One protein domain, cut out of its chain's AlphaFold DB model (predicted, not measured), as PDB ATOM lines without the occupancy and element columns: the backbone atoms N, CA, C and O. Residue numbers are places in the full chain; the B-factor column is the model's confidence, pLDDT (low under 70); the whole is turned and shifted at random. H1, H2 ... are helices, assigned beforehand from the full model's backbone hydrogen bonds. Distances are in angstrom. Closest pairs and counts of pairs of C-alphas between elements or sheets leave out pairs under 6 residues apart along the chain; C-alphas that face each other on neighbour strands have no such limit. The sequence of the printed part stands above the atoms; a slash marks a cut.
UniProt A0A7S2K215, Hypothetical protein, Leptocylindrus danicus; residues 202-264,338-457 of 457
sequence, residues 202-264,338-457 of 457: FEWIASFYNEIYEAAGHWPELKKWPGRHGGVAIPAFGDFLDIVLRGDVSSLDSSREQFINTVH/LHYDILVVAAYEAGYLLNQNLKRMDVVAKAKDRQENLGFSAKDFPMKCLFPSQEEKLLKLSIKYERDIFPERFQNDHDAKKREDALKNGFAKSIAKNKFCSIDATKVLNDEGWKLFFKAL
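Overview. This is residues 202 to 264 and 338 to 457 of the 457 residues of the protein "Hypothetical protein" of Leptocylindrus danicus (UniProt A0A7S2K215). A long helical body has a helical group at each end: at one, H7 and H9 fold back on each other with little H8 at the tip; at the other, H5, H6 and H10 pack together with H11 near them. Two chain stretches, residues 374 to 387 and 433 to 440, run between these ends, while H1 and H3 make a further group in the middle, with H4 and H2 farther out. The printed part has 183 residues with eleven named helices, H1 to H11 in order, and no named strand; its class is all helix. It is only just compact, close to loose, with a radius of gyration of the C-alphas of 19.0 A and spans of 64 by 36 by 25 A.

Arrangement. H1, residues 202 to 212, and H3, residues 237 to 246, only just touch, with 3 pairs of C-alphas within 8 A, closest Tyr 209 and Phe 237 at 7.3 A; they are about perpendicular at 76 degrees. H2, residues 220 to 223, is close but not clearly touching to H6, residues 360 to 373, the closest C-alphas being Lys 223 and Arg 360, 5.9 A. H4, residues 254 to 262, is close but not clearly touching to H1, by C-alphas 212 and 256 at 6.7 A. H5, residues 339 to 349, touches H6, closest C-alphas Asp 341 and Val 364 at 5.6 A, at a steep tilt of 58 degrees, opposite ways. H7, residues 388 to 405, only just touches H1 with residues 394 to 398 alone, in 3 pairs of C-alphas within 8 A, the closest being Phe 202 and Ser 398, 6.1 A. H7 also touches H9, residues 413 to 432, closest C-alphas Ile 399 and Glu 420 at 6.8 A, at a steep tilt of 43 degrees, opposite ways. H8, residues 407 to 410, touches H9 only at the corner, by C-alphas 410 and 416 at 4.3 A. H10, residues 441 to 444, touches H5, closest C-alphas Leu 343 and Ala 441 at 5.1 A. H11, residues 448 to 455, and H6 are near each other. Residues 383 to 384 pair antiparallel with 438 to 439. Every O i to N i+4 pair is within hydrogen-bond range in H3, H4, H5, H6, H7, H9 and H11, and 6 of 7 in H1; H2, H8 and H10 are too short for such a pair.

Along the chain. H1 begins at C-alpha 202 (230.321, 211.872, 117.665). H6 is 19.9 A long, H7 25.7 A and H9 28.1 A, ending at C-alpha 432 (225.985, 199.113, 117.591). H11 ends at C-alpha 455 (246.914, 188.912, 143.321).

Size, cuts and confidence. The C-alphas of Asn 412 and Ala 456, the two farthest apart, are 63.6 A apart. Residues 265 to 337 are not printed, and C-alphas 264 and 338 stand 24.4 A apart across the cut. The links H2 to H3 and H6 to H7 are long. The mean pLDDT of the printed part is 92.7; residues 215 to 218 and 264 are under 70.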
ATOM      1  N   PHE A 202     230.331 213.098 116.860       97.44
ATOM      2  CA  PHE A 202     230.321 211.872 117.665       97.44
ATOM      3  C   PHE A 202     231.448 210.892 117.307       97.44
ATOM      4  O   PHE A 202     231.972 210.213 118.186       97.44
ATOM      5  N   GLU A 203     231.858 210.807 116.040       96.62
ATOM      6  CA  GLU A 203     232.991 209.961 115.653       96.62
ATOM      7  C   GLU A 203     234.313 210.601 116.057       96.62
ATOM      8  O   GLU A 203     235.235 209.924 116.521       96.62
ATOM      9  N   TRP A 204     234.393 211.917 115.878       95.50
ATOM     10  CA  TRP A 204     235.556 212.696 116.242       95.50
ATOM     11  C   TRP A 204     235.813 212.652 117.754       95.50
ATOM     12  O   TRP A 204     236.930 212.328 118.144       95.50
ATOM     13  N   ILE A 205     234.805 212.880 118.605       95.25
ATOM     14  CA  ILE A 205     234.991 212.933 120.064       95.25
ATOM     15  C   ILE A 205     235.427 211.578 120.641       95.25
ATOM     16  O   ILE A 205     236.262 211.535 121.541       95.25
ATOM     17  N   ALA A 206     234.945 210.462 120.082       95.06
ATOM     18  CA  ALA A 206     235.415 209.123 120.443       95.06
ATOM     19  C   ALA A 206     236.878 208.897 120.028       95.06
ATOM     20  O   ALA A 206     237.679 208.342 120.779       95.06
ATOM     21  N   SER A 207     237.257 209.370 118.837       93.00
ATOM     22  CA  SER A 207     238.646 209.317 118.377       93.00
ATOM     23  C   SER A 207     239.565 210.219 119.210       93.00
ATOM     24  O   SER A 207     240.701 209.842 119.488       93.00
ATOM     25  N   PHE A 208     239.066 211.383 119.625       91.75
ATOM     26  CA  PHE A 208     239.766 212.342 120.469       91.75
ATOM     27  C   PHE A 208     239.986 211.806 121.886       91.75
ATOM     28  O   PHE A 208     241.104 211.881 122.382       91.75
ATOM     29  N   TYR A 209     238.966 211.190 122.491       93.56
ATOM     30  CA  TYR A 209     239.087 210.478 123.766       93.56
ATOM     31  C   TYR A 209     240.232 209.457 123.736       93.56
ATOM     32  O   TYR A 209     241.107 209.488 124.595       93.56
ATOM     33  N   ASN A 210     240.276 208.604 122.707       92.19
ATOM     34  CA  ASN A 210     241.341 207.608 122.598       92.19
ATOM     35  C   ASN A 210     242.731 208.244 122.502       92.19
ATOM     36  O   ASN A 210     243.660 207.757 123.131       92.19
ATOM     37  N   GLU A 211     242.869 209.349 121.769       88.94
ATOM     38  CA  GLU A 211     244.147 210.050 121.635       88.94
ATOM     39  C   GLU A 211     244.677 210.582 122.971       88.94
ATOM     40  O   GLU A 211     245.833 210.357 123.331       88.94
ATOM     41  N   ILE A 212     243.845 211.312 123.718       88.56
ATOM     42  CA  ILE A 212     244.288 211.975 124.954       88.56
ATOM     43  C   ILE A 212     244.570 210.974 126.089       88.56
ATOM     44  O   ILE A 212     245.161 211.327 127.115       88.56
ATOM     45  N   TYR A 213     244.165 209.717 125.902       90.62
ATOM     46  CA  TYR A 213     244.405 208.615 126.826       90.62
ATOM     47  C   TYR A 213     245.301 207.508 126.249       90.62
ATOM     48  O   TYR A 213     245.502 206.486 126.900       90.62
ATOM     49  N   GLU A 214     245.914 207.707 125.080       85.31
ATOM     50  CA  GLU A 214     246.839 206.733 124.508       85.31
ATOM     51  C   GLU A 214     248.168 206.707 125.292       85.31
ATOM     52  O   GLU A 214     248.989 207.627 125.231       85.31
ATOM     53  N   ALA A 215     248.404 205.623 126.040       60.75
ATOM     54  CA  ALA A 215     249.572 205.466 126.917       60.75
ATOM     55  C   ALA A 215     250.918 205.330 126.168       60.75
ATOM     56  O   ALA A 215     251.990 205.529 126.755       60.75
ATOM     57  N   ALA A 216     250.887 204.992 124.873       54.53
ATOM     58  CA  ALA A 216     252.078 204.673 124.087       54.53
ATOM     59  C   ALA A 216     252.938 205.902 123.720       54.53
ATOM     60  O   ALA A 216     254.156 205.768 123.600       54.53
ATOM     61  N   GLY A 217     252.349 207.094 123.584       61.00
ATOM     62  CA  GLY A 217     253.024 208.219 122.921       61.00
ATOM     63  C   GLY A 217     253.584 209.304 123.839       61.00
ATOM     64  O   GLY A 217     254.782 209.589 123.796       61.00
ATOM     65  N   HIS A 218     252.728 209.946 124.646       67.25
ATOM     66  CA  HIS A 218     253.000 211.339 125.047       67.25
ATOM     67  C   HIS A 218     252.776 211.694 126.521       67.25
ATOM     68  O   HIS A 218     253.228 212.756 126.935       67.25
ATOM     69  N   TRP A 219     252.163 210.819 127.326       84.12
ATOM     70  CA  TRP A 219     251.742 211.161 128.695       84.12
ATOM     71  C   TRP A 219     252.458 210.298 129.742       84.12
ATOM     72  O   TRP A 219     252.038 209.162 129.992       84.12
ATOM     73  N   PRO A 220     253.558 210.781 130.358       87.50
ATOM     74  CA  PRO A 220     254.271 210.054 131.410       87.50
ATOM     75  C   PRO A 220     253.374 209.630 132.579       87.50
ATOM     76  O   PRO A 220     253.656 208.627 133.230       87.50
ATOM     77  N   GLU A 221     252.294 210.362 132.837       90.00
ATOM     78  CA  GLU A 221     251.328 210.118 133.909       90.00
ATOM     79  C   GLU A 221     250.534 208.825 133.678       90.00
ATOM     80  O   GLU A 221     250.233 208.110 134.631       90.00
ATOM     81  N   LEU A 222     250.257 208.455 132.421       90.69
ATOM     82  CA  LEU A 222     249.591 207.183 132.096       90.69
ATOM     83  C   LEU A 222     250.494 205.968 132.297       90.69
ATOM     84  O   LEU A 222     250.016 204.844 132.375       90.69
ATOM     85  N   LYS A 223     251.808 206.174 132.409       90.88
ATOM     86  CA  LYS A 223     252.766 205.095 132.686       90.88
ATOM     87  C   LYS A 223     252.938 204.848 134.186       90.88
ATOM     88  O   LYS A 223     253.611 203.892 134.569       90.88
ATOM     89  N   LYS A 224     252.349 205.702 135.028       92.12
ATOM     90  CA  LYS A 224     252.427 205.642 136.490       92.12
ATOM     91  C   LYS A 224     251.091 205.184 137.074       92.12
ATOM     92  O   LYS A 224     250.030 205.362 136.473       92.12
ATOM     93  N   TRP A 225     251.152 204.597 138.263       93.62
ATOM     94  CA  TRP A 225     249.963 204.249 139.033       93.62
ATOM     95  C   TRP A 225     249.283 205.508 139.593       93.62
ATOM     96  O   TRP A 225     249.995 206.425 140.027       93.62
ATOM     97  N   PRO A 226     247.938 205.575 139.602       93.00
ATOM     98  CA  PRO A 226     247.218 206.658 140.264       93.00
ATOM     99  C   PRO A 226     247.569 206.809 141.749       93.00
ATOM    100  O   PRO A 226     248.037 205.878 142.404       93.00
ATOM    101  N   GLY A 227     247.362 208.011 142.288       87.69
ATOM    102  CA  GLY A 227     247.653 208.326 143.688       87.69
ATOM    103  C   GLY A 227     249.104 208.757 143.915       87.69
ATOM    104  O   GLY A 227     249.564 209.741 143.337       87.69
ATOM    105  N   ARG A 228     249.843 208.050 144.784       73.62
ATOM    106  CA  ARG A 228     251.138 208.519 145.334       73.62
ATOM    107  C   ARG A 228     252.245 208.737 144.300       73.62
ATOM    108  O   ARG A 228     253.218 209.421 144.595       73.62
ATOM    109  N   HIS A 229     252.104 208.178 143.101       78.12
ATOM    110  CA  HIS A 229     253.107 208.277 142.043       78.12
ATOM    111  C   HIS A 229     252.765 209.324 140.976       78.12
ATOM    112  O   HIS A 229     253.482 209.428 139.980       78.12
ATOM    113  N   GLY A 230     251.694 210.105 141.166       87.12
ATOM    114  CA  GLY A 230     251.269 211.129 140.208       87.12
ATOM    115  C   GLY A 230     250.807 210.551 138.869       87.12
ATOM    116  O   GLY A 230     250.914 211.222 137.846       87.12
ATOM    117  N   GLY A 231     250.373 209.287 138.853       91.06
ATOM    118  CA  GLY A 231     249.678 208.717 137.707       91.06
ATOM    119  C   GLY A 231     248.215 209.137 137.663       91.06
ATOM    120  O   GLY A 231     247.671 209.648 138.643       91.06
ATOM    121  N   VAL A 232     247.576 208.896 136.523       92.00
ATOM    122  CA  VAL A 232     246.173 209.263 136.278       92.00
ATOM    123  C   VAL A 232     245.367 208.058 135.805       92.00
ATOM    124  O   VAL A 232     245.849 207.258 134.995       92.00
ATOM    125  N   ALA A 233     244.149 207.915 136.321       93.50
ATOM    126  CA  ALA A 233     243.197 206.922 135.844       93.50
ATOM    127  C   ALA A 233     242.537 207.411 134.548       93.50
ATOM    128  O   ALA A 233     242.291 208.607 134.378       93.50
ATOM    129  N   ILE A 234     242.254 206.487 133.632       94.06
ATOM    130  CA  ILE A 234     241.486 206.791 132.423       94.06
ATOM    131  C   ILE A 234     239.998 206.712 132.802       94.06
ATOM    132  O   ILE A 234     239.552 205.638 133.211       94.06
ATOM    133  N   PRO A 235     239.221 207.808 132.708       94.94
ATOM    134  CA  PRO A 235     237.788 207.768 132.979       94.94
ATOM    135  C   PRO A 235     237.075 206.933 131.914       94.94
ATOM    136  O   PRO A 235     237.511 206.901 130.768       94.94
ATOM    137  N   ALA A 236     235.943 206.305 132.246       95.50
ATOM    138  CA  ALA A 236     235.107 205.695 131.214       95.50
ATOM    139  C   ALA A 236     234.607 206.765 130.227       95.50
ATOM    140  O   ALA A 236     234.410 207.923 130.600       95.50
ATOM    141  N   PHE A 237     234.331 206.374 128.981       96.50
ATOM    142  CA  PHE A 237     233.932 207.308 127.924       96.50
ATOM    143  C   PHE A 237     232.733 208.191 128.310       96.50
ATOM    144  O   PHE A 237     232.740 209.385 128.030       96.50
ATOM    145  N   GLY A 238     231.723 207.631 128.986       96.69
ATOM    146  CA  GLY A 238     230.576 208.410 129.465       96.69
ATOM    147  C   GLY A 238     230.947 209.461 130.511       96.69
ATOM    148  O   GLY A 238     230.449 210.581 130.449       96.69
ATOM    149  N   ASP A 239     231.871 209.136 131.415       95.31
ATOM    150  CA  ASP A 239     232.329 210.064 132.451       95.31
ATOM    151  C   ASP A 239     233.183 211.188 131.815       95.31
ATOM    152  O   ASP A 239     233.020 212.363 132.145       95.31
ATOM    153  N   PHE A 240     234.016 210.854 130.818       94.62
ATOM    154  CA  PHE A 240     234.712 211.837 129.975       94.62
ATOM    155  C   PHE A 240     233.739 212.742 129.206       94.62
ATOM    156  O   PHE A 240     233.909 213.961 129.177       94.62
ATOM    157  N   LEU A 241     232.702 212.167 128.595       94.62
ATOM    158  CA  LEU A 241     231.714 212.928 127.838       94.62
ATOM    159  C   LEU A 241     230.973 213.928 128.736       94.62
ATOM    160  O   LEU A 241     230.734 215.053 128.310       94.62
ATOM    161  N   ASP A 242     230.655 213.568 129.978       93.50
ATOM    162  CA  ASP A 242     230.021 214.494 130.922       93.50
ATOM    163  C   ASP A 242     230.931 215.664 131.309       93.50
ATOM    164  O   ASP A 242     230.441 216.771 131.542       93.50
ATOM    165  N   ILE A 243     232.249 215.457 131.381       90.25
ATOM    166  CA  ILE A 243     233.228 216.541 131.571       90.25
ATOM    167  C   ILE A 243     233.186 217.491 130.366       90.25
ATOM    168  O   ILE A 243     233.006 218.701 130.525       90.25
ATOM    169  N   VAL A 244     233.255 216.927 129.157       88.56
ATOM    170  CA  VAL A 244     233.208 217.663 127.884       88.56
ATOM    171  C   VAL A 244     231.916 218.468 127.740       88.56
ATOM    172  O   VAL A 244     231.952 219.654 127.422       88.56
ATOM    173  N   LEU A 245     230.761 217.851 128.000       87.62
ATOM    174  CA  LEU A 245     229.449 218.485 127.853       87.62
ATOM    175  C   LEU A 245     229.187 219.579 128.894       87.62
ATOM    176  O   LEU A 245     228.365 220.459 128.644       87.62
ATOM    177  N   ARG A 246     229.857 219.532 130.051       88.06
ATOM    178  CA  ARG A 246     229.798 220.590 131.070       88.06
ATOM    179  C   ARG A 246     230.778 221.732 130.811       88.06
ATOM    180  O   ARG A 246     230.664 222.758 131.472       88.06
ATOM    181  N   GLY A 247     231.725 221.556 129.888       82.62
ATOM    182  CA  GLY A 247     232.827 222.498 129.700       82.62
ATOM    183  C   GLY A 247     233.786 222.546 130.893       82.62
ATOM    184  O   GLY A 247     234.484 223.532 131.090       82.62
ATOM    185  N   ASP A 248     233.836 221.504 131.722       84.19
ATOM    186  CA  ASP A 248     234.692 221.479 132.913       84.19
ATOM    187  C   ASP A 248     236.063 220.870 132.589       84.19
ATOM    188  O   ASP A 248     236.485 219.881 133.176       84.19
ATOM    189  N   VAL A 249     236.774 221.421 131.600       80.81
ATOM    190  CA  VAL A 249     238.106 220.898 131.226       80.81
ATOM    191  C   VAL A 249     239.124 220.996 132.353       80.81
ATOM    192  O   VAL A 249     240.057 220.198 132.382       80.81
ATOM    193  N   SER A 250     238.908 221.912 133.298       81.50
ATOM    194  CA  SER A 250     239.685 222.043 134.530       81.50
ATOM    195  C   SER A 250     239.609 220.816 135.436       81.50
ATOM    196  O   SER A 250     240.462 220.651 136.304       81.50
ATOM    197  N   SER A 251     238.608 219.945 135.261       82.56
ATOM    198  CA  SER A 251     238.540 218.680 135.991       82.56
ATOM    199  C   SER A 251     239.479 217.607 135.424       82.56
ATOM    200  O   SER A 251     239.592 216.530 136.008       82.56
ATOM    201  N   LEU A 252     240.094 217.845 134.262       84.06
ATOM    202  CA  LEU A 252     241.136 216.983 133.705       84.06
ATOM    203  C   LEU A 252     242.491 217.360 134.314       84.06
ATOM    204  O   LEU A 252     242.668 218.445 134.859       84.06
ATOM    205  N   ASP A 253     243.483 216.474 134.228       84.56
ATOM    206  CA  ASP A 253     244.832 216.847 134.652       84.56
ATOM    207  C   ASP A 253     245.437 217.918 133.730       84.56
ATOM    208  O   ASP A 253     245.138 217.986 132.534       84.56
ATOM    209  N   SER A 254     246.341 218.723 134.296       82.00
ATOM    210  CA  SER A 254     246.936 219.892 133.631       82.00
ATOM    211  C   SER A 254     247.528 219.609 132.245       82.00
ATOM    212  O   SER A 254     247.412 220.446 131.352       82.00
ATOM    213  N   SER A 255     248.107 218.424 132.022       81.38
ATOM    214  CA  SER A 255     248.675 218.042 130.726       81.38
ATOM    215  C   SER A 255     247.587 217.900 129.655       81.38
ATOM    216  O   SER A 255     247.763 218.338 128.516       81.38
ATOM    217  N   ARG A 256     246.431 217.333 130.021       82.81
ATOM    218  CA  ARG A 256     245.277 217.172 129.122       82.81
ATOM    219  C   ARG A 256     244.526 218.468 128.916       82.81
ATOM    220  O   ARG A 256     244.158 218.760 127.782       82.81
ATOM    221  N   GLU A 257     244.349 219.254 129.970       81.50
ATOM    222  CA  GLU A 257     243.796 220.603 129.861       81.50
ATOM    223  C   GLU A 257     244.635 221.444 128.885       81.50
ATOM    224  O   GLU A 257     244.111 222.000 127.919       81.50
ATOM    225  N   GLN A 258     245.964 221.448 129.053       79.44
ATOM    226  CA  GLN A 258     246.878 222.137 128.146       79.44
ATOM    227  C   GLN A 258     246.775 221.600 126.716       79.44
ATOM    228  O   GLN A 258     246.756 222.388 125.764       79.44
ATOM    229  N   PHE A 259     246.692 220.278 126.537       81.62
ATOM    230  CA  PHE A 259     246.527 219.682 125.213       81.62
ATOM    231  C   PHE A 259     245.237 220.152 124.545       81.62
ATOM    232  O   PHE A 259     245.296 220.653 123.425       81.62
ATOM    233  N   ILE A 260     244.103 220.053 125.244       81.25
ATOM    234  CA  ILE A 260     242.778 220.482 124.779       81.25
ATOM    235  C   ILE A 260     242.782 221.968 124.394       81.25
ATOM    236  O   ILE A 260     242.276 222.333 123.329       81.25
ATOM    237  N   ASN A 261     243.421 222.810 125.206       77.00
ATOM    238  CA  ASN A 261     243.588 224.232 124.914       77.00
ATOM    239  C   ASN A 261     244.457 224.460 123.664       77.00
ATOM    240  O   ASN A 261     244.151 225.323 122.840       77.00
ATOM    241  N   THR A 262     245.498 223.644 123.470       72.69
ATOM    242  CA  THR A 262     246.411 223.728 122.316       72.69
ATOM    243  C   THR A 262     245.742 223.315 121.007       72.69
ATOM    244  O   THR A 262     246.026 223.891 119.959       72.69
ATOM    245  N   VAL A 263     244.837 222.334 121.029       70.19
ATOM    246  CA  VAL A 263     244.058 221.955 119.836       70.19
ATOM    247  C   VAL A 263     242.863 222.889 119.582       70.19
ATOM    248  O   VAL A 263     242.091 222.648 118.656       70.19
ATOM    249  N   HIS A 264     242.738 223.979 120.357       65.38
ATOM    250  CA  HIS A 264     241.742 225.050 120.219       65.38
ATOM    251  C   HIS A 264     240.286 224.569 120.176       65.38
ATOM    252  O   HIS A 264     239.432 225.194 119.549       65.38
ATOM    253  N   LEU A 338     242.135 200.908 125.197       94.38
ATOM    254  CA  LEU A 338     242.207 201.482 126.541       94.38
ATOM    255  C   LEU A 338     241.582 200.582 127.617       94.38
ATOM    256  O   LEU A 338     241.795 200.820 128.805       94.38
ATOM    257  N   HIS A 339     240.812 199.553 127.247       96.25
ATOM    258  CA  HIS A 339     240.060 198.738 128.204       96.25
ATOM    259  C   HIS A 339     240.970 197.959 129.155       96.25
ATOM    260  O   HIS A 339     240.683 197.880 130.348       96.25
ATOM    261  N   TYR A 340     242.094 197.440 128.663       96.38
ATOM    262  CA  TYR A 340     243.051 196.734 129.516       96.38
ATOM    263  C   TYR A 340     243.690 197.654 130.559       96.38
ATOM    264  O   TYR A 340     243.894 197.238 131.697       96.38
ATOM    265  N   ASP A 341     243.965 198.907 130.200       95.75
ATOM    266  CA  ASP A 341     244.515 199.883 131.137       95.75
ATOM    267  C   ASP A 341     243.484 200.287 132.203       95.75
ATOM    268  O   ASP A 341     243.768 200.225 133.399       95.75
ATOM    269  N   ILE A 342     242.244 200.573 131.787       97.00
ATOM    270  CA  ILE A 342     241.134 200.848 132.713       97.00
ATOM    271  C   ILE A 342     240.952 199.688 133.709       97.00
ATOM    272  O   ILE A 342     240.819 199.925 134.910       97.00
ATOM    273  N   LEU A 343     240.997 198.434 133.238       97.94
ATOM    274  CA  LEU A 343     240.890 197.249 134.097       97.94
ATOM    275  C   LEU A 343     242.023 197.170 135.124       97.94
ATOM    276  O   LEU A 343     241.785 196.944 136.310       97.94
ATOM    277  N   VAL A 344     243.260 197.332 134.659       97.06
ATOM    278  CA  VAL A 344     244.461 197.202 135.485       97.06
ATOM    279  C   VAL A 344     244.533 198.295 136.543       97.06
ATOM    280  O   VAL A 344     244.870 198.011 137.694       97.06
ATOM    281  N   VAL A 345     244.170 199.527 136.189       96.44
ATOM    282  CA  VAL A 345     244.069 200.626 137.151       96.44
ATOM    283  C   VAL A 345     242.996 200.343 138.198       96.44
ATOM    284  O   VAL A 345     243.282 200.458 139.387       96.44
ATOM    285  N   ALA A 346     241.807 199.896 137.788       97.44
ATOM    286  CA  ALA A 346     240.749 199.549 138.734       97.44
ATOM    287  C   ALA A 346     241.179 198.423 139.694       97.44
ATOM    288  O   ALA A 346     240.871 198.466 140.884       97.44
ATOM    289  N   ALA A 347     241.936 197.432 139.207       97.62
ATOM    290  CA  ALA A 347     242.470 196.353 140.039       97.62
ATOM    291  C   ALA A 347     243.507 196.853 141.057       97.62
ATOM    292  O   ALA A 347     243.521 196.399 142.205       97.62
ATOM    293  N   TYR A 348     244.366 197.790 140.643       96.81
ATOM    294  CA  TYR A 348     245.336 198.448 141.517       96.81
ATOM    295  C   TYR A 348     244.640 199.251 142.621       96.81
ATOM    296  O   TYR A 348     244.948 199.068 143.798       96.81
ATOM    297  N   GLU A 349     243.661 200.084 142.262       95.62
ATOM    298  CA  GLU A 349     242.907 200.908 143.217       95.62
ATOM    299  C   GLU A 349     242.065 200.063 144.186       95.62
ATOM    300  O   GLU A 349     241.919 200.423 145.352       95.62
ATOM    301  N   ALA A 350     241.584 198.897 143.743       96.44
ATOM    302  CA  ALA A 350     240.903 197.916 144.590       96.44
ATOM    303  C   ALA A 350     241.850 197.105 145.503       96.44
ATOM    304  O   ALA A 350     241.385 196.282 146.293       96.44
ATOM    305  N   GLY A 351     243.170 197.304 145.405       96.06
ATOM    306  CA  GLY A 351     244.162 196.609 146.227       96.06
ATOM    307  C   GLY A 351     244.391 195.145 145.840       96.06
ATOM    308  O   GLY A 351     244.879 194.365 146.657       96.06
ATOM    309  N   TYR A 352     244.042 194.746 144.612       97.12
ATOM    310  CA  TYR A 352     244.287 193.382 144.137       97.12
ATOM    311  C   TYR A 352     245.714 193.160 143.642       97.12
ATOM    312  O   TYR A 352     246.154 192.016 143.617       97.12
ATOM    313  N   LEU A 353     246.451 194.220 143.299       95.00
ATOM    314  CA  LEU A 353     247.861 194.126 142.928       95.00
ATOM    315  C   LEU A 353     248.746 194.197 144.184       95.00
ATOM    316  O   LEU A 353     248.963 195.276 144.738       95.00
ATOM    317  N   LEU A 354     249.255 193.046 144.636       90.62
ATOM    318  CA  LEU A 354     250.076 192.967 145.854       90.62
ATOM    319  C   LEU A 354     251.471 193.570 145.639       90.62
ATOM    320  O   LEU A 354     251.996 194.261 146.514       90.62
ATOM    321  N   ASN A 355     252.062 193.353 144.462       90.69
ATOM    322  CA  ASN A 355     253.353 193.923 144.102       90.69
ATOM    323  C   ASN A 355     253.204 195.291 143.416       90.69
ATOM    324  O   ASN A 355     253.131 195.404 142.191       90.69
ATOM    325  N   GLN A 356     253.235 196.358 144.214       84.94
ATOM    326  CA  GLN A 356     253.126 197.735 143.712       84.94
ATOM    327  C   GLN A 356     254.368 198.225 142.940       84.94
ATOM    328  O   GLN A 356     254.321 199.295 142.334       84.94
ATOM    329  N   ASN A 357     255.464 197.455 142.918       90.75
ATOM    330  CA  ASN A 357     256.671 197.805 142.158       90.75
ATOM    331  C   ASN A 357     256.566 197.440 140.671       90.75
ATOM    332  O   ASN A 357     257.424 197.838 139.879       90.75
ATOM    333  N   LEU A 358     255.543 196.676 140.275       94.81
ATOM    334  CA  LEU A 358     255.304 196.367 138.871       94.81
ATOM    335  C   LEU A 358     254.987 197.644 138.098       94.81
ATOM    336  O   LEU A 358     254.231 198.499 138.558       94.81
ATOM    337  N   LYS A 359     255.539 197.776 136.890       94.62
ATOM    338  CA  LYS A 359     255.195 198.901 136.020       94.62
ATOM    339  C   LYS A 359     253.794 198.685 135.461       94.62
ATOM    340  O   LYS A 359     253.483 197.599 134.977       94.62
ATOM    341  N   ARG A 360     252.982 199.743 135.447       94.00
ATOM    342  CA  ARG A 360     251.608 199.726 134.919       94.00
ATOM    343  C   ARG A 360     251.512 199.072 133.542       94.00
ATOM    344  O   ARG A 360     250.724 198.153 133.366       94.00
ATOM    345  N   MET A 361     252.374 199.468 132.603       93.06
ATOM    346  CA  MET A 361     252.354 198.920 131.239       93.06
ATOM    347  C   MET A 361     252.687 197.425 131.168       93.06
ATOM    348  O   MET A 361     252.147 196.733 130.309       93.06
ATOM    349  N   ASP A 362     253.513 196.912 132.083       95.25
ATOM    350  CA  ASP A 362     253.816 195.479 132.147       95.25
ATOM    351  C   ASP A 362     252.586 194.702 132.639       95.25
ATOM    352  O   ASP A 362     252.280 193.623 132.134       95.25
ATOM    353  N   VAL A 363     251.832 195.265 133.590       96.69
ATOM    354  CA  VAL A 363     250.577 194.669 134.075       96.69
ATOM    355  C   VAL A 363     249.482 194.729 133.005       96.69
ATOM    356  O   VAL A 363     248.766 193.746 132.824       96.69
ATOM    357  N   VAL A 364     249.392 195.827 132.244       95.56
ATOM    358  CA  VAL A 364     248.492 195.951 131.079       95.56
ATOM    359  C   VAL A 364     248.793 194.887 130.028       95.56
ATOM    360  O   VAL A 364     247.868 194.218 129.567       95.56
ATOM    361  N   ALA A 365     250.069 194.674 129.694       95.88
ATOM    362  CA  ALA A 365     250.471 193.621 128.766       95.88
ATOM    363  C   ALA A 365     250.059 192.229 129.276       95.88
ATOM    364  O   ALA A 365     249.406 191.487 128.551       95.88
ATOM    365  N   LYS A 366     250.317 191.912 130.553       97.88
ATOM    366  CA  LYS A 366     249.913 190.623 131.144       97.88
ATOM    367  C   LYS A 366     248.394 190.421 131.171       97.88
ATOM    368  O   LYS A 366     247.924 189.307 130.950       97.88
ATOM    369  N   ALA A 367     247.619 191.468 131.466       97.69
ATOM    370  CA  ALA A 367     246.158 191.397 131.455       97.69
ATOM    371  C   ALA A 367     245.623 191.136 130.040       97.69
ATOM    372  O   ALA A 367     244.735 190.300 129.863       97.69
ATOM    373  N   LYS A 368     246.211 191.794 129.036       97.00
ATOM    374  CA  LYS A 368     245.926 191.532 127.624       97.00
ATOM    375  C   LYS A 368     246.266 190.091 127.241       97.00
ATOM    376  O   LYS A 368     245.396 189.392 126.732       97.00
ATOM    377  N   ASP A 369     247.475 189.628 127.557       97.88
ATOM    378  CA  ASP A 369     247.922 188.268 127.245       97.88
ATOM    379  C   ASP A 369     246.997 187.218 127.867       97.88
ATOM    380  O   ASP A 369     246.640 186.238 127.219       97.88
ATOM    381  N   ARG A 370     246.553 187.418 129.115       97.69
ATOM    382  CA  ARG A 370     245.578 186.527 129.757       97.69
ATOM    383  C   ARG A 370     244.276 186.443 128.960       97.69
ATOM    384  O   ARG A 370     243.811 185.337 128.705       97.69
ATOM    385  N   GLN A 371     243.679 187.584 128.620       97.50
ATOM    386  CA  GLN A 371     242.398 187.631 127.908       97.50
ATOM    387  C   GLN A 371     242.513 186.961 126.531       97.50
ATOM    388  O   GLN A 371     241.685 186.123 126.178       97.50
ATOM    389  N   GLU A 372     243.584 187.267 125.798       95.94
ATOM    390  CA  GLU A 372     243.824 186.737 124.453       95.94
ATOM    391  C   GLU A 372     244.171 185.240 124.466       95.94
ATOM    392  O   GLU A 372     243.696 184.497 123.608       95.94
ATOM    393  N   ASN A 373     244.886 184.752 125.486       97.44
ATOM    394  CA  ASN A 373     245.145 183.317 125.670       97.44
ATOM    395  C   ASN A 373     243.885 182.510 126.022       97.44
ATOM    396  O   ASN A 373     243.852 181.302 125.798       97.44
ATOM    397  N   LEU A 374     242.843 183.159 126.547       96.69
ATOM    398  CA  LEU A 374     241.526 182.546 126.742       96.69
ATOM    399  C   LEU A 374     240.667 182.574 125.463       96.69
ATOM    400  O   LEU A 374     239.528 182.116 125.488       96.69
ATOM    401  N   GLY A 375     241.198 183.090 124.349       97.38
ATOM    402  CA  GLY A 375     240.484 183.205 123.076       97.38
ATOM    403  C   GLY A 375     239.524 184.395 123.008       97.38
ATOM    404  O   GLY A 375     238.712 184.462 122.087       97.38
ATOM    405  N   PHE A 376     239.616 185.329 123.956       97.12
ATOM    406  CA  PHE A 376     238.786 186.525 124.008       97.12
ATOM    407  C   PHE A 376     239.585 187.781 123.654       97.12
ATOM    408  O   PHE A 376     240.810 187.816 123.672       97.12
ATOM    409  N   SER A 377     238.871 188.854 123.357       94.88
ATOM    410  CA  SER A 377     239.399 190.198 123.159       94.88
ATOM    411  C   SER A 377     238.872 191.140 124.240       94.88
ATOM    412  O   SER A 377     238.004 190.788 125.042       94.88
ATOM    413  N   ALA A 378     239.339 192.385 124.236       93.81
ATOM    414  CA  ALA A 378     238.786 193.420 125.104       93.81
ATOM    415  C   ALA A 378     237.307 193.743 124.817       93.81
ATOM    416  O   ALA A 378     236.623 194.286 125.680       93.81
ATOM    417  N   LYS A 379     236.783 193.384 123.635       92.31
ATOM    418  CA  LYS A 379     235.363 193.576 123.295       92.31
ATOM    419  C   LYS A 379     234.436 192.584 123.993       92.31
ATOM    420  O   LYS A 379     233.232 192.815 124.014       92.31
ATOM    421  N   ASP A 380     234.991 191.502 124.528       96.00
ATOM    422  CA  ASP A 380     234.241 190.443 125.204       96.00
ATOM    423  C   ASP A 380     234.056 190.731 126.702       96.00
ATOM    424  O   ASP A 380     233.372 189.988 127.405       96.00
ATOM    425  N   PHE A 381     234.643 191.819 127.213       97.25
ATOM    426  CA  PHE A 381     234.382 192.255 128.575       97.25
ATOM    427  C   PHE A 381     232.954 192.807 128.739       97.25
ATOM    428  O   PHE A 381     232.387 193.378 127.807       97.25
ATOM    429  N   PRO A 382     232.378 192.730 129.953       97.81
ATOM    430  CA  PRO A 382     231.265 193.577 130.353       97.81
ATOM    431  C   PRO A 382     231.583 195.052 130.083       97.81
ATOM    432  O   PRO A 382     232.611 195.564 130.526       97.81
ATOM    433  N   MET A 383     230.680 195.741 129.387       97.38
ATOM    434  CA  MET A 383     230.856 197.137 128.985       97.38
ATOM    435  C   MET A 383     229.894 198.066 129.738       97.38
ATOM    436  O   MET A 383     228.719 197.749 129.928       97.38
ATOM    437  N   LYS A 384     230.386 199.245 130.120       97.00
ATOM    438  CA  LYS A 384     229.624 200.422 130.552       97.00
ATOM    439  C   LYS A 384     229.526 201.383 129.361       97.00
ATOM    440  O   LYS A 384     230.515 202.002 128.967       97.00
ATOM    441  N   CYS A 385     228.340 201.474 128.770       97.75
ATOM    442  CA  CYS A 385     228.033 202.372 127.653       97.75
ATOM    443  C   CYS A 385     227.360 203.665 128.138       97.75
ATOM    444  O   CYS A 385     227.077 203.815 129.329       97.75
ATOM    445  N   LEU A 386     227.119 204.598 127.215       97.81
ATOM    446  CA  LEU A 386     226.376 205.824 127.496       97.81
ATOM    447  C   LEU A 386     224.950 205.536 127.975       97.81
ATOM    448  O   LEU A 386     224.307 204.581 127.542       97.81
ATOM    449  N   PHE A 387     224.431 206.409 128.836       97.00
ATOM    450  CA  PHE A 387     223.003 206.430 129.140       97.00
ATOM    451  C   PHE A 387     222.212 207.045 127.975       97.00
ATOM    452  O   PHE A 387     222.738 207.932 127.297       97.00
ATOM    453  N   PRO A 388     220.921 206.703 127.797       97.50
ATOM    454  CA  PRO A 388     220.093 207.280 126.733       97.50
ATOM    455  C   PRO A 388     220.103 208.817 126.693       97.50
ATOM    456  O   PRO A 388     220.122 209.422 125.625       97.50
ATOM    457  N   SER A 389     220.168 209.472 127.857       97.06
ATOM    458  CA  SER A 389     220.253 210.935 127.950       97.06
ATOM    459  C   SER A 389     221.592 211.499 127.459       97.06
ATOM    460  O   SER A 389     221.632 212.607 126.922       97.06
ATOM    461  N   GLN A 390     222.695 210.765 127.627       96.81
ATOM    462  CA  GLN A 390     224.004 211.139 127.090       96.81
ATOM    463  C   GLN A 390     224.056 210.912 125.578       96.81
ATOM    464  O   GLN A 390     224.550 211.776 124.854       96.81
ATOM    465  N   GLU A 391     223.497 209.798 125.096       97.94
ATOM    466  CA  GLU A 391     223.372 209.513 123.664       97.94
ATOM    467  C   GLU A 391     222.578 210.610 122.950       97.94
ATOM    468  O   GLU A 391     223.035 211.159 121.946       97.94
ATOM    469  N   GLU A 392     221.429 210.998 123.510       97.62
ATOM    470  CA  GLU A 392     220.592 212.069 122.973       97.62
ATOM    471  C   GLU A 392     221.341 213.409 122.927       97.62
ATOM    472  O   GLU A 392     221.310 214.101 121.906       97.62
ATOM    473  N   LYS A 393     222.045 213.779 124.007       96.69
ATOM    474  CA  LYS A 393     222.851 215.011 124.054       96.69
ATOM    475  C   LYS A 393     223.966 215.003 123.010       96.69
ATOM    476  O   LYS A 393     224.140 215.998 122.307       96.69
ATOM    477  N   LEU A 394     224.696 213.894 122.881       97.19
ATOM    478  CA  LEU A 394     225.787 213.762 121.915       97.19
ATOM    479  C   LEU A 394     225.276 213.821 120.468       97.19
ATOM    480  O   LEU A 394     225.877 214.499 119.629       97.19
ATOM    481  N   LEU A 395     224.149 213.169 120.177       98.00
ATOM    482  CA  LEU A 395     223.508 213.229 118.865       98.00
ATOM    483  C   LEU A 395     223.017 214.647 118.544       98.00
ATOM    484  O   LEU A 395     223.330 215.170 117.476       98.00
ATOM    485  N   LYS A 396     222.307 215.300 119.476       97.31
ATOM    486  CA  LYS A 396     221.848 216.692 119.321       97.31
ATOM    487  C   LYS A 396     223.010 217.643 119.047       97.31
ATOM    488  O   LYS A 396     222.921 218.469 118.142       97.31
ATOM    489  N   LEU A 397     224.107 217.502 119.788       95.31
ATOM    490  CA  LEU A 397     225.302 218.319 119.596       95.31
ATOM    491  C   LEU A 397     225.968 218.053 118.236       95.31
ATOM    492  O   LEU A 397     226.399 218.985 117.563       95.31
ATOM    493  N   SER A 398     225.986 216.796 117.793       96.81
ATOM    494  CA  SER A 398     226.505 216.427 116.474       96.81
ATOM    495  C   SER A 398     225.683 217.032 115.334       96.81
ATOM    496  O   SER A 398     226.261 217.614 114.420       96.81
ATOM    497  N   ILE A 399     224.348 216.971 115.416       97.19
ATOM    498  CA  ILE A 399     223.443 217.614 114.446       97.19
ATOM    499  C   ILE A 399     223.634 219.133 114.453       97.19
ATOM    500  O   ILE A 399     223.670 219.753 113.393       97.19
ATOM    501  N   LYS A 400     223.787 219.744 115.634       95.88
ATOM    502  CA  LYS A 400     224.065 221.180 115.741       95.88
ATOM    503  C   LYS A 400     225.336 221.556 114.974       95.88
ATOM    504  O   LYS A 400     225.287 222.459 114.150       95.88
ATOM    505  N   TYR A 401     226.451 220.858 115.199       95.38
ATOM    506  CA  TYR A 401     227.702 221.184 114.505       95.38
ATOM    507  C   TYR A 401     227.655 220.912 113.005       95.38
ATOM    508  O   TYR A 401     228.257 221.657 112.242       95.38
ATOM    509  N   GLU A 402     226.926 219.886 112.578       96.38
ATOM    510  CA  GLU A 402     226.656 219.643 111.162       96.38
ATOM    511  C   GLU A 402     225.935 220.844 110.521       96.38
ATOM    512  O   GLU A 402     226.368 221.334 109.481       96.38
ATOM    513  N   ARG A 403     224.900 221.384 111.180       96.00
ATOM    514  CA  ARG A 403     224.175 222.585 110.725       96.00
ATOM    515  C   ARG A 403     225.044 223.842 110.720       96.00
ATOM    516  O   ARG A 403     224.972 224.626 109.780       96.00
ATOM    517  N   ASP A 404     225.874 224.026 111.745       93.81
ATOM    518  CA  ASP A 404     226.769 225.187 111.855       93.81
ATOM    519  C   ASP A 404     227.877 225.166 110.779       93.81
ATOM    520  O   ASP A 404     228.360 226.213 110.327       93.81
ATOM    521  N   ILE A 405     228.314 223.969 110.372       94.62
ATOM    522  CA  ILE A 405     229.361 223.782 109.363       94.62
ATOM    523  C   ILE A 405     228.791 223.824 107.943       94.62
ATOM    524  O   ILE A 405     229.433 224.406 107.074       94.62
ATOM    525  N   PHE A 406     227.595 223.296 107.705       95.50
ATOM    526  CA  PHE A 406     227.007 223.241 106.365       95.50
ATOM    527  C   PHE A 406     225.616 223.874 106.308       95.50
ATOM    528  O   PHE A 406     224.656 223.187 105.954       95.50
ATOM    529  N   PRO A 407     225.452 225.163 106.660       95.00
ATOM    530  CA  PRO A 407     224.133 225.791 106.713       95.00
ATOM    531  C   PRO A 407     223.377 225.686 105.379       95.00
ATOM    532  O   PRO A 407     222.156 225.545 105.370       95.00
ATOM    533  N   GLU A 408     224.091 225.684 104.252       94.12
ATOM    534  CA  GLU A 408     223.538 225.515 102.909       94.12
ATOM    535  C   GLU A 408     222.837 224.165 102.700       94.12
ATOM    536  O   GLU A 408     221.813 224.107 102.022       94.12
ATOM    537  N   ARG A 409     223.317 223.090 103.343       92.94
ATOM    538  CA  ARG A 409     222.716 221.746 103.257       92.94
ATOM    539  C   ARG A 409     221.402 221.628 104.031       92.94
ATOM    540  O   ARG A 409     220.696 220.637 103.876       92.94
ATOM    541  N   PHE A 410     221.079 222.623 104.856       93.62
ATOM    542  CA  PHE A 410     219.868 222.665 105.679       93.62
ATOM    543  C   PHE A 410     218.876 223.751 105.242       93.62
ATOM    544  O   PHE A 410     217.917 224.019 105.960       93.62
ATOM    545  N   GLN A 411     219.083 224.382 104.080       92.88
ATOM    546  CA  GLN A 411     218.183 225.430 103.584       92.88
ATOM    547  C   GLN A 411     216.827 224.893 103.117       92.88
ATOM    548  O   GLN A 411     215.836 225.614 103.187       92.88
ATOM    549  N   ASN A 412     216.780 223.652 102.628       95.06
ATOM    550  CA  ASN A 412     215.540 223.003 102.219       95.06
ATOM    551  C   ASN A 412     215.256 221.773 103.089       95.06
ATOM    552  O   ASN A 412     216.170 221.033 103.459       95.06
ATOM    553  N   ASP A 413     213.977 221.547 103.391       93.62
ATOM    554  CA  ASP A 413     213.548 220.516 104.343       93.62
ATOM    555  C   ASP A 413     213.919 219.096 103.897       93.62
ATOM    556  O   ASP A 413     214.194 218.230 104.730       93.62
ATOM    557  N   HIS A 414     213.939 218.841 102.586       94.62
ATOM    558  CA  HIS A 414     214.251 217.524 102.039       94.62
ATOM    559  C   HIS A 414     215.719 217.142 102.274       94.62
ATOM    560  O   HIS A 414     216.001 216.074 102.826       94.62
ATOM    561  N   ASP A 415     216.652 218.015 101.901       93.19
ATOM    562  CA  ASP A 415     218.087 217.778 102.050       93.19
ATOM    563  C   ASP A 415     218.503 217.836 103.521       93.19
ATOM    564  O   ASP A 415     219.268 216.977 103.968       93.19
ATOM    565  N   ALA A 416     217.902 218.748 104.296       94.38
ATOM    566  CA  ALA A 416     218.054 218.803 105.746       94.38
ATOM    567  C   ALA A 416     217.697 217.454 106.385       94.38
ATOM    568  O   ALA A 416     218.494 216.876 107.128       94.38
ATOM    569  N   LYS A 417     216.518 216.909 106.052       96.06
ATOM    570  CA  LYS A 417     216.056 215.620 106.575       96.06
ATOM    571  C   LYS A 417     216.961 214.473 106.136       96.06
ATOM    572  O   LYS A 417     217.388 213.688 106.978       96.06
ATOM    573  N   LYS A 418     217.309 214.400 104.846       95.94
ATOM    574  CA  LYS A 418     218.219 213.372 104.316       95.94
ATOM    575  C   LYS A 418     219.557 213.381 105.057       95.94
ATOM    576  O   LYS A 418     220.086 212.317 105.388       95.94
ATOM    577  N   ARG A 419     220.103 214.568 105.333       94.81
ATOM    578  CA  ARG A 419     221.382 214.718 106.030       94.81
ATOM    579  C   ARG A 419     221.283 214.340 107.504       94.81
ATOM    580  O   ARG A 419     222.147 213.618 108.001       94.81
ATOM    581  N   GLU A 420     220.227 214.760 108.194       96.81
ATOM    582  CA  GLU A 420     219.987 214.326 109.572       96.81
ATOM    583  C   GLU A 420     219.819 212.816 109.689       96.81
ATOM    584  O   GLU A 420     220.362 212.215 110.615       96.81
ATOM    585  N   ASP A 421     219.085 212.198 108.766       97.69
ATOM    586  CA  ASP A 421     218.866 210.756 108.765       97.69
ATOM    587  C   ASP A 421     220.186 210.008 108.522       97.69
ATOM    588  O   ASP A 421     220.470 209.027 109.209       97.69
ATOM    589  N   ALA A 422     221.052 210.506 107.629       96.75
ATOM    590  CA  ALA A 422     222.401 209.967 107.449       96.75
ATOM    591  C   ALA A 422     223.230 210.040 108.747       96.75
ATOM    592  O   ALA A 422     223.840 209.042 109.141       96.75
ATOM    593  N   LEU A 423     223.192 211.177 109.448       97.38
ATOM    594  CA  LEU A 423     223.907 211.382 110.710       97.38
ATOM    595  C   LEU A 423     223.355 210.476 111.826       97.38
ATOM    596  O   LEU A 423     224.129 209.805 112.509       97.38
ATOM    597  N   LYS A 424     222.026 210.374 111.971       98.38
ATOM    598  CA  LYS A 424     221.352 209.462 112.920       98.38
ATOM    599  C   LYS A 424     221.703 208.001 112.642       98.38
ATOM    600  O   LYS A 424     222.020 207.259 113.570       98.38
ATOM    601  N   ASN A 425     221.719 207.598 111.373       98.31
ATOM    602  CA  ASN A 425     222.115 206.250 110.968       98.31
ATOM    603  C   ASN A 425     223.592 205.975 111.281       98.31
ATOM    604  O   ASN A 425     223.935 204.899 111.776       98.31
ATOM    605  N   GLY A 426     224.478 206.943 111.032       97.56
ATOM    606  CA  GLY A 426     225.889 206.866 111.414       97.56
ATOM    607  C   GLY A 426     226.096 206.742 112.924       97.56
ATOM    608  O   GLY A 426     226.908 205.934 113.389       97.56
ATOM    609  N   PHE A 427     225.311 207.491 113.698       98.38
ATOM    610  CA  PHE A 427     225.320 207.446 115.154       98.38
ATOM    611  C   PHE A 427     224.858 206.079 115.676       98.38
ATOM    612  O   PHE A 427     225.573 205.446 116.454       98.38
ATOM    613  N   ALA A 428     223.740 205.560 115.162       98.50
ATOM    614  CA  ALA A 428     223.236 204.229 115.499       98.50
ATOM    615  C   ALA A 428     224.252 203.121 115.162       98.50
ATOM    616  O   ALA A 428     224.496 202.228 115.973       98.50
ATOM    617  N   LYS A 429     224.931 203.212 114.006       97.94
ATOM    618  CA  LYS A 429     226.033 202.299 113.647       97.94
ATOM    619  C   LYS A 429     227.207 202.384 114.629       97.94
ATOM    620  O   LYS A 429     227.888 201.382 114.840       97.94
ATOM    621  N   SER A 430     227.475 203.555 115.203       97.06
ATOM    622  CA  SER A 430     228.536 203.742 116.201       97.06
ATOM    623  C   SER A 430     228.164 203.141 117.557       97.06
ATOM    624  O   SER A 430     229.006 202.467 118.153       97.06
ATOM    625  N   ILE A 431     226.905 203.288 117.986       96.94
ATOM    626  CA  ILE A 431     226.355 202.603 119.168       96.94
ATOM    627  C   ILE A 431     226.446 201.088 118.994       96.94
ATOM    628  O   ILE A 431     227.029 200.414 119.834       96.94
ATOM    629  N   ALA A 432     225.967 200.553 117.866       96.38
ATOM    630  CA  ALA A 432     225.985 199.113 117.591       96.38
ATOM    631  C   ALA A 432     227.404 198.510 117.564       96.38
ATOM    632  O   ALA A 432     227.583 197.309 117.744       96.38
ATOM    633  N   LYS A 433     228.425 199.341 117.331       94.94
ATOM    634  CA  LYS A 433     229.846 198.964 117.371       94.94
ATOM    635  C   LYS A 433     230.498 199.209 118.735       94.94
ATOM    636  O   LYS A 433     231.720 199.113 118.827       94.94
ATOM    637  N   ASN A 434     229.719 199.556 119.759       95.69
ATOM    638  CA  ASN A 434     230.179 199.896 121.104       95.69
ATOM    639  C   ASN A 434     231.232 201.021 121.131       95.69
ATOM    640  O   ASN A 434     232.059 201.072 122.039       95.69
ATOM    641  N   LYS A 435     231.216 201.950 120.155       94.81
ATOM    642  CA  LYS A 435     232.224 203.033 120.068       94.81
ATOM    643  C   LYS A 435     232.206 203.975 121.277       94.81
ATOM    644  O   LYS A 435     233.197 204.655 121.520       94.81
ATOM    645  N   PHE A 436     231.085 204.039 121.995       97.12
ATOM    646  CA  PHE A 436     230.884 204.917 123.153       97.12
ATOM    647  C   PHE A 436     230.880 204.154 124.479       97.12
ATOM    648  O   PHE A 436     230.343 204.630 125.478       97.12
ATOM    649  N   CYS A 437     231.434 202.945 124.480       96.88
ATOM    650  CA  CYS A 437     231.491 202.100 125.655       96.88
ATOM    651  C   CYS A 437     232.917 202.018 126.187       96.88
ATOM    652  O   CYS A 437     233.900 202.084 125.453       96.88
ATOM    653  N   SER A 438     233.035 201.859 127.495       97.19
ATOM    654  CA  SER A 438     234.276 201.476 128.161       97.19
ATOM    655  C   SER A 438     234.033 200.222 128.973       97.19
ATOM    656  O   SER A 438     232.889 199.882 129.256       97.19
ATOM    657  N   ILE A 439     235.094 199.514 129.333       97.75
ATOM    658  CA  ILE A 439     234.979 198.339 130.188       97.75
ATOM    659  C   ILE A 439     234.306 198.691 131.524       97.75
ATOM    660  O   ILE A 439     234.612 199.709 132.146       97.75
ATOM    661  N   ASP A 440     233.394 197.835 131.975       98.19
ATOM    662  CA  ASP A 440     232.860 197.849 133.335       98.19
ATOM    663  C   ASP A 440     233.818 197.060 134.235       98.19
ATOM    664  O   ASP A 440     233.619 195.878 134.534       98.19
ATOM    665  N   ALA A 441     234.921 197.713 134.609       97.88
ATOM    666  CA  ALA A 441     235.994 197.074 135.363       97.88
ATOM    667  C   ALA A 441     235.505 196.511 136.705       97.88
ATOM    668  O   ALA A 441     235.975 195.461 137.126       97.88
ATOM    669  N   THR A 442     234.514 197.138 137.347       97.62
ATOM    670  CA  THR A 442     233.907 196.619 138.580       97.62
ATOM    671  C   THR A 442     233.244 195.263 138.353       97.62
ATOM    672  O   THR A 442     233.455 194.347 139.145       97.62
ATOM    673  N   LYS A 443     232.484 195.089 137.262       98.12
ATOM    674  CA  LYS A 443     231.902 193.778 136.931       98.12
ATOM    675  C   LYS A 443     232.961 192.742 136.585       98.12
ATOM    676  O   LYS A 443     232.834 191.606 137.030       98.12
ATOM    677  N   VAL A 444     233.998 193.119 135.837       98.12
ATOM    678  CA  VAL A 444     235.113 192.206 135.520       98.12
ATOM    679  C   VAL A 444     235.818 191.760 136.792       98.12
ATOM    680  O   VAL A 444     236.070 190.578 136.978       98.12
ATOM    681  N   LEU A 445     236.077 192.689 137.708       98.25
ATOM    682  CA  LEU A 445     236.743 192.402 138.970       98.25
ATOM    683  C   LEU A 445     235.850 191.700 139.990       98.25
ATOM    684  O   LEU A 445     236.365 191.332 141.034       98.25
ATOM    685  N   ASN A 446     234.560 191.470 139.722       97.62
ATOM    686  CA  ASN A 446     233.743 190.565 140.534       97.62
ATOM    687  C   ASN A 446     234.012 189.087 140.210       97.62
ATOM    688  O   ASN A 446     233.718 188.236 141.049       97.62
ATOM    689  N   ASP A 447     234.597 188.786 139.048       97.88
ATOM    690  CA  ASP A 447     235.068 187.448 138.696       97.88
ATOM    691  C   ASP A 447     236.292 187.061 139.546       97.88
ATOM    692  O   ASP A 447     237.326 187.738 139.544       97.88
ATOM    693  N   GLU A 448     236.194 185.949 140.280       97.81
ATOM    694  CA  GLU A 448     237.288 185.470 141.137       97.81
ATOM    695  C   GLU A 448     238.542 185.104 140.335       97.81
ATOM    696  O   GLU A 448     239.658 185.282 140.824       97.81
ATOM    697  N   GLY A 449     238.391 184.663 139.084       98.00
ATOM    698  CA  GLY A 449     239.517 184.386 138.204       98.00
ATOM    699  C   GLY A 449     240.377 185.629 137.972       98.00
ATOM    700  O   GLY A 449     241.604 185.544 138.074       98.00
ATOM    701  N   TRP A 450     239.759 186.774 137.678       98.12
ATOM    702  CA  TRP A 450     240.455 188.054 137.514       98.12
ATOM    703  C   TRP A 450     241.053 188.582 138.821       98.12
ATOM    704  O   TRP A 450     242.178 189.082 138.811       98.12
ATOM    705  N   LYS A 451     240.377 188.427 139.964       98.00
ATOM    706  CA  LYS A 451     240.968 188.806 141.264       98.00
ATOM    707  C   LYS A 451     242.213 187.979 141.583       98.00
ATOM    708  O   LYS A 451     243.238 188.537 141.973       98.00
ATOM    709  N   LEU A 452     242.124 186.655 141.430       97.94
ATOM    710  CA  LEU A 452     243.236 185.736 141.684       97.94
ATOM    711  C   LEU A 452     244.412 186.012 140.749       97.94
ATOM    712  O   LEU A 452     245.555 185.978 141.191       97.94
ATOM    713  N   PHE A 453     244.132 186.350 139.489       98.06
ATOM    714  CA  PHE A 453     245.152 186.780 138.540       98.06
ATOM    715  C   PHE A 453     245.970 187.956 139.055       98.06
ATOM    716  O   PHE A 453     247.186 187.845 139.150       98.06
ATOM    717  N   PHE A 454     245.309 189.064 139.403       98.19
ATOM    718  CA  PHE A 454     246.006 190.276 139.828       98.19
ATOM    719  C   PHE A 454     246.760 190.084 141.145       98.19
ATOM    720  O   PHE A 454     247.855 190.620 141.287       98.19
ATOM    721  N   LYS A 455     246.232 189.264 142.064       97.50
ATOM    722  CA  LYS A 455     246.914 188.912 143.321       97.50
ATOM    723  C   LYS A 455     248.161 188.051 143.117       97.50
ATOM    724  O   LYS A 455     249.027 188.049 143.985       97.50
ATOM    725  N   ALA A 456     248.226 187.297 142.022       97.31
ATOM    726  CA  ALA A 456     249.346 186.418 141.701       97.31
ATOM    727  C   ALA A 456     250.480 187.116 140.924       97.31
ATOM    728  O   ALA A 456     251.523 186.497 140.711       97.31
ATOM    729  N   LEU A 457     250.278 188.365 140.481       96.19
ATOM    730  CA  LEU A 457     251.311 189.200 139.857       96.19
ATOM    731  C   LEU A 457     252.215 189.846 140.910       96.19
ATOM    732  O   LEU A 457     253.445 189.866 140.659       96.19
TER     733      LEU A 457